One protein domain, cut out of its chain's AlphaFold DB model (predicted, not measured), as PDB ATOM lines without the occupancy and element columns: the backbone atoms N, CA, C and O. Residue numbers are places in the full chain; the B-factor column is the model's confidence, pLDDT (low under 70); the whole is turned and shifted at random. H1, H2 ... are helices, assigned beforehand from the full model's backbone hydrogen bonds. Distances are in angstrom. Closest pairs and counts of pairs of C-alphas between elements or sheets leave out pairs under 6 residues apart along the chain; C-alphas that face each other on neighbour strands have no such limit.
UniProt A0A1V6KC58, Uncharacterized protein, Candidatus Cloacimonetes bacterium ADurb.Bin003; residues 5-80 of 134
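What this domain is: This is residues 5 to 80 of the 134 residues of an uncharacterized protein of Candidatus Cloacimonetes bacterium ADurb.Bin003 (UniProt A0A1V6KC58). A thin, loose rod of helices, in which the longest helix, H5, makes one end as an arm whose residues 73 to 80 stick out beyond the rest. Near its start H5 packs on the very short H3, while H2 and H4 cross each other farther along the rod and H1 packs on H4 towards the other end. The printed part has 76 residues with five named helices, H1 to H5 in order along the chain, and no named strand; its class is all helix. The whole is loose, with a radius of gyration of the C-alphas of 16.0 A, and the C-alphas span 56 by 17 by 16 A.

How they stand to each other: H5, residues 62 to 80, touches H3, residues 35 to 38, with residues 64 to 68 alone; the closest C-alphas, those of Val 37 and Glu 64, are 5.9 A apart. H2, residues 16 to 32, is close to H3 but not clearly touching, and the C-alphas of Leu 30 and Lys 38, the closest, are 7.7 A apart. H4, residues 45 to 55, touches H2 at a steep tilt of 54 degrees, opposite ways, with the C-alphas of Ala 23 and Met 50 closest at 5.1 A. H1, residues 5 to 12, touches H4 at a steep tilt of 60 degrees, the same way, with the C-alphas of Leu 6 and Ala 54 closest at 5.2 A. H1 and H2 are close but not clearly touching: the C-alphas of Leu 10 and Asn 16, the closest, are 6.1 A apart. H5 is apart from H1, H2 and H4. In H1, H2, H4 and H5 every O i to N i+4 pair is within hydrogen-bond range, and H3 is too short for such a pair.

Where its parts are: H5 is 27.1 A long from C-alpha 62 at (13.296, 9.251, -37.590) to C-alpha 80 at (-3.594, 25.161, -23.604). H2 is 24.7 A long, H4 15.1 A, H1 10.3 A and H3 4.9 A, each from first to last C-alpha. H1 begins with C-alpha 5 at (21.373, 6.894, -62.276).

The domain as a whole: The two C-alphas farthest apart, those of Lys 12 and Glu 80, are 56.8 A apart. Residues 11 to 18, of which 16 to 18 belong to H2, and residues 73 to 80 of H5 stand free; the body without them spans 41 by 16 by 15 A. The printed part has no cut. The links H1 to H2 and H2 to H3 are tight, and H3 to H4 and H4 to H5 are short. The mean pLDDT of the printed part is 85.3, and residues 13, 79 and 80 are under 70.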
ATOM      1  N   LYS A   5      21.654   8.221 -62.840       76.06
ATOM      2  CA  LYS A   5      21.373   6.894 -62.276       76.06
ATOM      3  C   LYS A   5      19.979   6.392 -62.653       76.06
ATOM      4  O   LYS A   5      19.812   5.194 -62.856       76.06
ATOM      5  N   LEU A   6      19.009   7.297 -62.789       78.50
ATOM      6  CA  LEU A   6      17.653   6.970 -63.223       78.50
ATOM      7  C   LEU A   6      17.653   6.473 -64.670       78.50
ATOM      8  O   LEU A   6      17.084   5.425 -64.958       78.50
ATOM      9  N   GLU A   7      18.349   7.182 -65.558       80.88
ATOM     10  CA  GLU A   7      18.512   6.756 -66.952       80.88
ATOM     11  C   GLU A   7      19.242   5.413 -67.027       80.88
ATOM     12  O   GLU A   7      18.754   4.480 -67.656       80.88
ATOM     13  N   ASN A   8      20.337   5.255 -66.277       80.06
ATOM     14  CA  ASN A   8      21.049   3.979 -66.189       80.06
ATOM     15  C   ASN A   8      20.165   2.824 -65.695       80.06
ATOM     16  O   ASN A   8      20.342   1.694 -66.154       80.06
ATOM     17  N   PHE A   9      19.265   3.070 -64.740       77.50
ATOM     18  CA  PHE A   9      18.356   2.048 -64.228       77.50
ATOM     19  C   PHE A   9      17.338   1.645 -65.296       77.50
ATOM     20  O   PHE A   9      17.195   0.457 -65.569       77.50
ATOM     21  N   LEU A  10      16.691   2.619 -65.940       79.00
ATOM     22  CA  LEU A  10      15.687   2.378 -66.983       79.00
ATOM     23  C   LEU A  10      16.287   1.742 -68.248       79.00
ATOM     24  O   LEU A  10      15.620   0.968 -68.927       79.00
ATOM     25  N   GLU A  11      17.547   2.041 -68.571       80.19
ATOM     26  CA  GLU A  11      18.239   1.450 -69.722       80.19
ATOM     27  C   GLU A  11      18.721   0.019 -69.464       80.19
ATOM     28  O   GLU A  11      18.743  -0.803 -70.382       80.19
ATOM     29  N   LYS A  12      19.151  -0.296 -68.235       74.19
ATOM     30  CA  LYS A  12      19.744  -1.606 -67.904       74.19
ATOM     31  C   LYS A  12      18.732  -2.600 -67.359       74.19
ATOM     32  O   LYS A  12      18.904  -3.803 -67.558       74.19
ATOM     33  N   ALA A  13      17.720  -2.122 -66.647       67.25
ATOM     34  CA  ALA A  13      16.649  -2.943 -66.117       67.25
ATOM     35  C   ALA A  13      15.412  -2.772 -67.002       67.25
ATOM     36  O   ALA A  13      14.762  -1.736 -66.981       67.25
ATOM     37  N   ASP A  14      15.035  -3.825 -67.728       73.31
ATOM     38  CA  ASP A  14      13.796  -3.880 -68.521       73.31
ATOM     39  C   ASP A  14      12.550  -4.058 -67.618       73.31
ATOM     40  O   ASP A  14      11.679  -4.896 -67.839       73.31
ATOM     41  N   MET A  15      12.505  -3.317 -66.506       84.31
ATOM     42  CA  MET A  15      11.490  -3.390 -65.448       84.31
ATOM     43  C   MET A  15      10.926  -2.003 -65.122       84.31
ATOM     44  O   MET A  15      10.688  -1.652 -63.966       84.31
ATOM     45  N   ASN A  16      10.660  -1.217 -66.165       86.31
ATOM     46  CA  ASN A  16      10.140   0.148 -66.052       86.31
ATOM     47  C   ASN A  16       8.820   0.219 -65.273       86.31
ATOM     48  O   ASN A  16       8.603   1.130 -64.482       86.31
ATOM     49  N   TYR A  17       7.943  -0.773 -65.448       88.62
ATOM     50  CA  TYR A  17       6.679  -0.817 -64.714       88.62
ATOM     51  C   TYR A  17       6.888  -1.021 -63.206       88.62
ATOM     52  O   TYR A  17       6.266  -0.331 -62.399       88.62
ATOM     53  N   LEU A  18       7.806  -1.912 -62.817       88.88
ATOM     54  CA  LEU A  18       8.147  -2.122 -61.409       88.88
ATOM     55  C   LEU A  18       8.766  -0.863 -60.797       88.88
ATOM     56  O   LEU A  18       8.415  -0.499 -59.679       88.88
ATOM     57  N   PHE A  19       9.637  -0.177 -61.541       90.50
ATOM     58  CA  PHE A  19      10.202   1.100 -61.116       90.50
ATOM     59  C   PHE A  19       9.106   2.120 -60.783       90.50
ATOM     60  O   PHE A  19       9.120   2.710 -59.705       90.50
ATOM     61  N   CYS A  20       8.112   2.273 -61.663       91.00
ATOM     62  CA  CYS A  20       6.985   3.173 -61.427       91.00
ATOM     63  C   CYS A  20       6.174   2.783 -60.182       91.00
ATOM     64  O   CYS A  20       5.779   3.662 -59.419       91.00
ATOM     65  N   LEU A  21       5.943   1.486 -59.947       93.06
ATOM     66  CA  LEU A  21       5.233   1.016 -58.753       93.06
ATOM     67  C   LEU A  21       6.003   1.324 -57.463       93.06
ATOM     68  O   LEU A  21       5.411   1.787 -56.489       93.06
ATOM     69  N   LEU A  22       7.318   1.101 -57.458       91.31
ATOM     70  CA  LEU A  22       8.171   1.403 -56.307       91.31
ATOM     71  C   LEU A  22       8.239   2.909 -56.046       91.31
ATOM     72  O   LEU A  22       8.092   3.336 -54.903       91.31
ATOM     73  N   ALA A  23       8.388   3.716 -57.098       92.56
ATOM     74  CA  ALA A  23       8.371   5.170 -56.981       92.56
ATOM     75  C   ALA A  23       7.020   5.677 -56.451       92.56
ATOM     76  O   ALA A  23       6.988   6.592 -55.633       92.56
ATOM     77  N   GLN A  24       5.906   5.059 -56.854       94.69
ATOM     78  CA  GLN A  24       4.581   5.397 -56.336       94.69
ATOM     79  C   GLN A  24       4.440   5.062 -54.845       94.69
ATOM     80  O   GLN A  24       3.879   5.855 -54.088       94.69
ATOM     81  N   LEU A  25       4.953   3.907 -54.413       94.69
ATOM     82  CA  LEU A  25       4.931   3.500 -53.006       94.69
ATOM     83  C   LEU A  25       5.775   4.448 -52.149       94.69
ATOM     84  O   LEU A  25       5.318   4.907 -51.103       94.69
ATOM     85  N   GLU A  26       6.973   4.793 -52.615       93.69
ATOM     86  CA  GLU A  26       7.843   5.734 -51.913       93.69
ATOM     87  C   GLU A  26       7.240   7.145 -51.872       93.69
ATOM     88  O   GLU A  26       7.260   7.801 -50.833       93.69
ATOM     89  N   ALA A  27       6.611   7.600 -52.958       94.69
ATOM     90  CA  ALA A  27       5.898   8.874 -52.967       94.69
ATOM     91  C   ALA A  27       4.754   8.896 -51.940       94.69
ATOM     92  O   ALA A  27       4.560   9.902 -51.255       94.69
ATOM     93  N   TYR A  28       4.020   7.789 -51.797       94.94
ATOM     94  CA  TYR A  28       2.971   7.659 -50.789       94.94
ATOM     95  C   TYR A  28       3.536   7.735 -49.364       94.94
ATOM     96  O   TYR A  28       2.998   8.478 -48.542       94.94
ATOM     97  N   ARG A  29       4.664   7.064 -49.089       93.31
ATOM     98  CA  ARG A  29       5.376   7.167 -47.802       93.31
ATOM     99  C   ARG A  29       5.764   8.616 -47.496       93.31
ATOM    100  O   ARG A  29       5.486   9.110 -46.408       93.31
ATOM    101  N   LEU A  30       6.359   9.312 -48.464       92.75
ATOM    102  CA  LEU A  30       6.797  10.703 -48.305       92.75
ATOM    103  C   LEU A  30       5.630  11.676 -48.068       92.75
ATOM    104  O   LEU A  30       5.781  12.659 -47.345       92.75
ATOM    105  N   LEU A  31       4.455  11.413 -48.650       92.56
ATOM    106  CA  LEU A  31       3.248  12.224 -48.442       92.56
ATOM    107  C   LEU A  31       2.691  12.110 -47.019       92.56
ATOM    108  O   LEU A  31       2.179  13.103 -46.490       92.56
ATOM    109  N   GLN A  32       2.803  10.924 -46.418       91.19
ATOM    110  CA  GLN A  32       2.337  10.642 -45.059       91.19
ATOM    111  C   GLN A  32       3.207  11.279 -43.970       91.19
ATOM    112  O   GLN A  32       2.785  11.329 -42.819       91.19
ATOM    113  N   LEU A  33       4.395  11.788 -44.309       90.88
ATOM    114  CA  LEU A  33       5.256  12.451 -43.335       90.88
ATOM    115  C   LEU A  33       4.619  13.756 -42.810       90.88
ATOM    116  O   LEU A  33       3.891  14.432 -43.556       90.88
ATOM    117  N   PRO A  34       4.913  14.150 -41.555       89.88
ATOM    118  CA  PRO A  34       4.450  15.407 -40.980       89.88
ATOM    119  C   PRO A  34       4.869  16.616 -41.815       89.88
ATOM    120  O   PRO A  34       5.903  16.616 -42.493       89.88
ATOM    121  N   THR A  35       4.070  17.681 -41.765       88.62
ATOM    122  CA  THR A  35       4.318  18.910 -42.539       88.62
ATOM    123  C   THR A  35       5.685  19.513 -42.231       88.62
ATOM    124  O   THR A  35       6.364  19.954 -43.156       88.62
ATOM    125  N   TYR A  36       6.122  19.447 -40.971       87.12
ATOM    126  CA  TYR A  36       7.448  19.890 -40.538       87.12
ATOM    127  C   TYR A  36       8.585  19.237 -41.343       87.12
ATOM    128  O   TYR A  36       9.497  19.916 -41.811       87.12
ATOM    129  N   VAL A  37       8.494  17.926 -41.585       87.06
ATOM    130  CA  VAL A  37       9.487  17.181 -42.373       87.06
ATOM    131  C   VAL A  37       9.386  17.552 -43.853       87.06
ATOM    132  O   VAL A  37      10.395  17.833 -44.498       87.06
ATOM    133  N   LYS A  38       8.160  17.627 -44.386       88.69
ATOM    134  CA  LYS A  38       7.913  17.950 -45.802       88.69
ATOM    135  C   LYS A  38       8.409  19.342 -46.195       88.69
ATOM    136  O   LYS A  38       8.810  19.538 -47.337       88.69
ATOM    137  N   GLN A  39       8.425  20.301 -45.269       88.44
ATOM    138  CA  GLN A  39       8.976  21.641 -45.508       88.44
ATOM    139  C   GLN A  39      10.489  21.634 -45.770       88.44
ATOM    140  O   GLN A  39      10.994  22.543 -46.425       88.44
ATOM    141  N   LYS A  40      11.213  20.614 -45.294       88.19
ATOM    142  CA  LYS A  40      12.659  20.465 -45.512       88.19
ATOM    143  C   LYS A  40      12.991  19.853 -46.885       88.19
ATOM    144  O   LYS A  40      14.165  19.771 -47.247       88.19
ATOM    145  N   PHE A  41      11.993  19.416 -47.658       91.69
ATOM    146  CA  PHE A  41      12.210  18.818 -48.977       91.69
ATOM    147  C   PHE A  41      12.645  19.868 -49.999       91.69
ATOM    148  O   PHE A  41      12.038  20.927 -50.129       91.69
ATOM    149  N   GLN A  42      13.705  19.556 -50.745       90.25
ATOM    150  CA  GLN A  42      14.276  20.462 -51.748       90.25
ATOM    151  C   GLN A  42      13.562  20.360 -53.102       90.25
ATOM    152  O   GLN A  42      13.528  21.328 -53.856       90.25
ATOM    153  N   ASP A  43      12.965  19.200 -53.385       91.25
ATOM    154  CA  ASP A  43      12.331  18.871 -54.657       91.25
ATOM    155  C   ASP A  43      10.895  18.370 -54.465       91.25
ATOM    156  O   ASP A  43      10.429  18.084 -53.362       91.25
ATOM    157  N   LYS A  44      10.171  18.229 -55.581       92.81
ATOM    158  CA  LYS A  44       8.846  17.598 -55.582       92.81
ATOM    159  C   LYS A  44       8.959  16.145 -55.116       92.81
ATOM    160  O   LYS A  44       9.830  15.415 -55.585       92.81
ATOM    161  N   ILE A  45       8.005  15.702 -54.296       92.81
ATOM    162  CA  ILE A  45       7.954  14.342 -53.730       92.81
ATOM    163  C   ILE A  45       8.120  13.255 -54.799       92.81
ATOM    164  O   ILE A  45       8.845  12.292 -54.588       92.81
ATOM    165  N   THR A  46       7.498  13.418 -55.968       92.38
ATOM    166  CA  THR A  46       7.608  12.447 -57.066       92.38
ATOM    167  C   THR A  46       9.033  12.323 -57.608       92.38
ATOM    168  O   THR A  46       9.478  11.221 -57.908       92.38
ATOM    169  N   VAL A  47       9.770  13.433 -57.689       91.62
ATOM    170  CA  VAL A  47      11.174  13.452 -58.126       91.62
ATOM    171  C   VAL A  47      12.063  12.810 -57.064       91.62
ATOM    172  O   VAL A  47      12.903  11.979 -57.398       91.62
ATOM    173  N   MET A  48      11.839  13.138 -55.789       92.06
ATOM    174  CA  MET A  48      12.561  12.517 -54.675       92.06
ATOM    175  C   MET A  48      12.335  11.005 -54.629       92.06
ATOM    176  O   MET A  48      13.299  10.251 -54.580       92.06
ATOM    177  N   ALA A  49      11.088  10.549 -54.750       92.75
ATOM    178  CA  ALA A  49      10.753   9.131 -54.752       92.75
ATOM    179  C   ALA A  49      11.429   8.368 -55.902       92.75
ATOM    180  O   ALA A  49      12.004   7.302 -55.692       92.75
ATOM    181  N   MET A  50      11.415   8.930 -57.115       90.88
ATOM    182  CA  MET A  50      12.125   8.348 -58.258       90.88
ATOM    183  C   MET A  50      13.639   8.275 -58.016       90.88
ATOM    184  O   MET A  50      14.260   7.278 -58.377       90.88
ATOM    185  N   ASN A  51      14.227   9.293 -57.381       90.38
ATOM    186  CA  ASN A  51      15.640   9.287 -57.013       90.38
ATOM    187  C   ASN A  51      15.946   8.218 -55.956       90.38
ATOM    188  O   ASN A  51      16.831   7.408 -56.191       90.38
ATOM    189  N   HIS A  52      15.189   8.144 -54.858       91.81
ATOM    190  CA  HIS A  52      15.401   7.143 -53.802       91.81
ATOM    191  C   HIS A  52      15.390   5.715 -54.367       91.81
ATOM    192  O   HIS A  52      16.266   4.902 -54.073       91.81
ATOM    193  N   VAL A  53      14.430   5.421 -55.252       89.94
ATOM    194  CA  VAL A  53      14.321   4.109 -55.901       89.94
ATOM    195  C   VAL A  53      15.465   3.868 -56.889       89.94
ATOM    196  O   VAL A  53      16.018   2.770 -56.917       89.94
ATOM    197  N   ALA A  54      15.858   4.871 -57.679       88.94
ATOM    198  CA  ALA A  54      16.965   4.743 -58.630       88.94
ATOM    199  C   ALA A  54      18.331   4.592 -57.942       88.94
ATOM    200  O   ALA A  54      19.214   3.906 -58.457       88.94
ATOM    201  N   GLU A  55      18.511   5.224 -56.785       88.44
ATOM    202  CA  GLU A  55      19.723   5.129 -55.970       88.44
ATOM    203  C   GLU A  55      19.722   3.904 -55.055       88.44
ATOM    204  O   GLU A  55      20.771   3.541 -54.531       88.44
ATOM    205  N   ASN A  56      18.574   3.228 -54.934       85.94
ATOM    206  CA  ASN A  56      18.337   2.124 -54.009       85.94
ATOM    207  C   ASN A  56      18.644   2.506 -52.548       85.94
ATOM    208  O   ASN A  56      19.063   1.673 -51.742       85.94
ATOM    209  N   GLU A  57      18.432   3.780 -52.221       86.88
ATOM    210  CA  GLU A  57      18.644   4.372 -50.908       86.88
ATOM    211  C   GLU A  57      17.368   5.116 -50.517       86.88
ATOM    212  O   GLU A  57      16.997   6.118 -51.123       86.88
ATOM    213  N   VAL A  58      16.672   4.592 -49.508       87.12
ATOM    214  CA  VAL A  58      15.444   5.182 -48.967       87.12
ATOM    215  C   VAL A  58      15.805   5.875 -47.652       87.12
ATOM    216  O   VAL A  58      16.125   5.175 -46.688       87.12
ATOM    217  N   PRO A  59      15.787   7.222 -47.586       85.88
ATOM    218  CA  PRO A  59      16.140   7.949 -46.376       85.88
ATOM    219  C   PRO A  59      15.193   7.630 -45.223       85.88
ATOM    220  O   PRO A  59      13.971   7.508 -45.406       85.88
ATOM    221  N   ASP A  60      15.776   7.530 -44.034       82.69
ATOM    222  CA  ASP A  60      15.038   7.406 -42.790       82.69
ATOM    223  C   ASP A  60      14.855   8.794 -42.166       82.69
ATOM    224  O   ASP A  60      15.818   9.549 -42.060       82.69
ATOM    225  N   TYR A  61      13.624   9.140 -41.789       84.38
ATOM    226  CA  TYR A  61      13.261  10.470 -41.271       84.38
ATOM    227  C   TYR A  61      13.040  10.461 -39.752       84.38
ATOM    228  O   TYR A  61      12.407  11.366 -39.216       84.38
ATOM    229  N   ILE A  62      13.511   9.427 -39.041       82.12
ATOM    230  CA  ILE A  62      13.296   9.251 -37.590       82.12
ATOM    231  C   ILE A  62      13.692  10.496 -36.791       82.12
ATOM    232  O   ILE A  62      12.981  10.878 -35.864       82.12
ATOM    233  N   THR A  63      14.806  11.140 -37.141       80.12
ATOM    234  CA  THR A  63      15.285  12.345 -36.453       80.12
ATOM    235  C   THR A  63      14.325  13.517 -36.613       80.12
ATOM    236  O   THR A  63      13.935  14.141 -35.631       80.12
ATOM    237  N   GLU A  64      13.880  13.781 -37.835       81.75
ATOM    238  CA  GLU A  64      12.961  14.865 -38.161       81.75
ATOM    239  C   GLU A  64      11.546  14.591 -37.646       81.75
ATOM    240  O   GLU A  64      10.812  15.532 -37.357       81.75
ATOM    241  N   LEU A  65      11.166  13.317 -37.519       80.94
ATOM    242  CA  LEU A  65       9.917  12.893 -36.891       80.94
ATOM    243  C   LEU A  65       9.931  13.156 -35.383       80.94
ATOM    244  O   LEU A  65       8.961  13.701 -34.868       80.94
ATOM    245  N   ALA A  66      11.029  12.838 -34.693       80.75
ATOM    246  CA  ALA A  66      11.175  13.138 -33.269       80.75
ATOM    247  C   ALA A  66      11.186  14.655 -33.003       80.75
ATOM    248  O   ALA A  66      10.578  15.125 -32.045       80.75
ATOM    249  N   GLU A  67      11.838  15.435 -33.872       80.62
ATOM    250  CA  GLU A  67      11.780  16.901 -33.818       80.62
ATOM    251  C   GLU A  67      10.356  17.431 -34.040       80.62
ATOM    252  O   GLU A  67       9.936  18.356 -33.347       80.62
ATOM    253  N   ALA A  68       9.610  16.853 -34.987       81.31
ATOM    254  CA  ALA A  68       8.227  17.241 -35.251       81.31
ATOM    255  C   ALA A  68       7.309  16.943 -34.057       81.31
ATOM    256  O   ALA A  68       6.511  17.798 -33.690       81.31
ATOM    257  N   GLU A  69       7.456  15.775 -33.426       82.06
ATOM    258  CA  GLU A  69       6.675  15.392 -32.243       82.06
ATOM    259  C   GLU A  69       6.918  16.352 -31.070       82.06
ATOM    260  O   GLU A  69       5.968  16.806 -30.436       82.06
ATOM    261  N   LEU A  70       8.177  16.732 -30.822       82.25
ATOM    262  CA  LEU A  70       8.509  17.724 -29.795       82.25
ATOM    263  C   LEU A  70       7.911  19.102 -30.104       82.25
ATOM    264  O   LEU A  70       7.365  19.740 -29.208       82.25
ATOM    265  N   ALA A  71       7.985  19.554 -31.358       79.00
ATOM    266  CA  ALA A  71       7.427  20.844 -31.760       79.00
ATOM    267  C   ALA A  71       5.888  20.871 -31.683       79.00
ATOM    268  O   ALA A  71       5.306  21.896 -31.331       79.00
ATOM    269  N   GLU A  72       5.223  19.761 -32.010       82.81
ATOM    270  CA  GLU A  72       3.770  19.622 -31.867       82.81
ATOM    271  C   GLU A  72       3.351  19.597 -30.392       82.81
ATOM    272  O   GLU A  72       2.375  20.258 -30.038       82.81
ATOM    273  N   ALA A  73       4.107  18.912 -29.527       81.38
ATOM    274  CA  ALA A  73       3.874  18.921 -28.083       81.38
ATOM    275  C   ALA A  73       4.048  20.327 -27.481       81.38
ATOM    276  O   ALA A  73       3.176  20.787 -26.749       81.38
ATOM    277  N   GLU A  74       5.111  21.047 -27.850       78.12
ATOM    278  CA  GLU A  74       5.342  22.430 -27.404       78.12
ATOM    279  C   GLU A  74       4.222  23.377 -27.869       78.12
ATOM    280  O   GLU A  74       3.749  24.216 -27.103       78.12
ATOM    281  N   LEU A  75       3.746  23.224 -29.111       78.31
ATOM    282  CA  LEU A  75       2.603  23.991 -29.612       78.31
ATOM    283  C   LEU A  75       1.303  23.652 -28.878       78.31
ATOM    284  O   LEU A  75       0.511  24.562 -28.636       78.31
ATOM    285  N   ALA A  76       1.070  22.385 -28.531       78.50
ATOM    286  CA  ALA A  76      -0.108  21.972 -27.774       78.50
ATOM    287  C   ALA A  76      -0.098  22.565 -26.356       78.50
ATOM    288  O   ALA A  76      -1.092  23.158 -25.942       78.50
ATOM    289  N   GLU A  77       1.042  22.514 -25.660       73.69
ATOM    290  CA  GLU A  77       1.216  23.147 -24.345       73.69
ATOM    291  C   GLU A  77       1.026  24.674 -24.417       73.69
ATOM    292  O   GLU A  77       0.339  25.266 -23.584       73.69
ATOM    293  N   ALA A  78       1.560  25.326 -25.457       70.94
ATOM    294  CA  ALA A  78       1.376  26.761 -25.668       70.94
ATOM    295  C   ALA A  78      -0.079  27.145 -26.008       70.94
ATOM    296  O   ALA A  78      -0.513  28.254 -25.689       70.94
ATOM    297  N   GLN A  79      -0.844  26.255 -26.651       64.00
ATOM    298  CA  GLN A  79      -2.258  26.473 -26.987       64.00
ATOM    299  C   GLN A  79      -3.220  26.168 -25.832       64.00
ATOM    300  O   GLN A  79      -4.322  26.717 -25.831       64.00
ATOM    301  N   GLU A  80      -2.823  25.365 -24.842       58.66
ATOM    302  CA  GLU A  80      -3.594  25.161 -23.604       58.66
ATOM    303  C   GLU A  80      -3.457  26.335 -22.611       58.66
ATOM    304  O   GLU A  80      -4.296  26.490 -21.725       58.66
TER     305      GLU A  80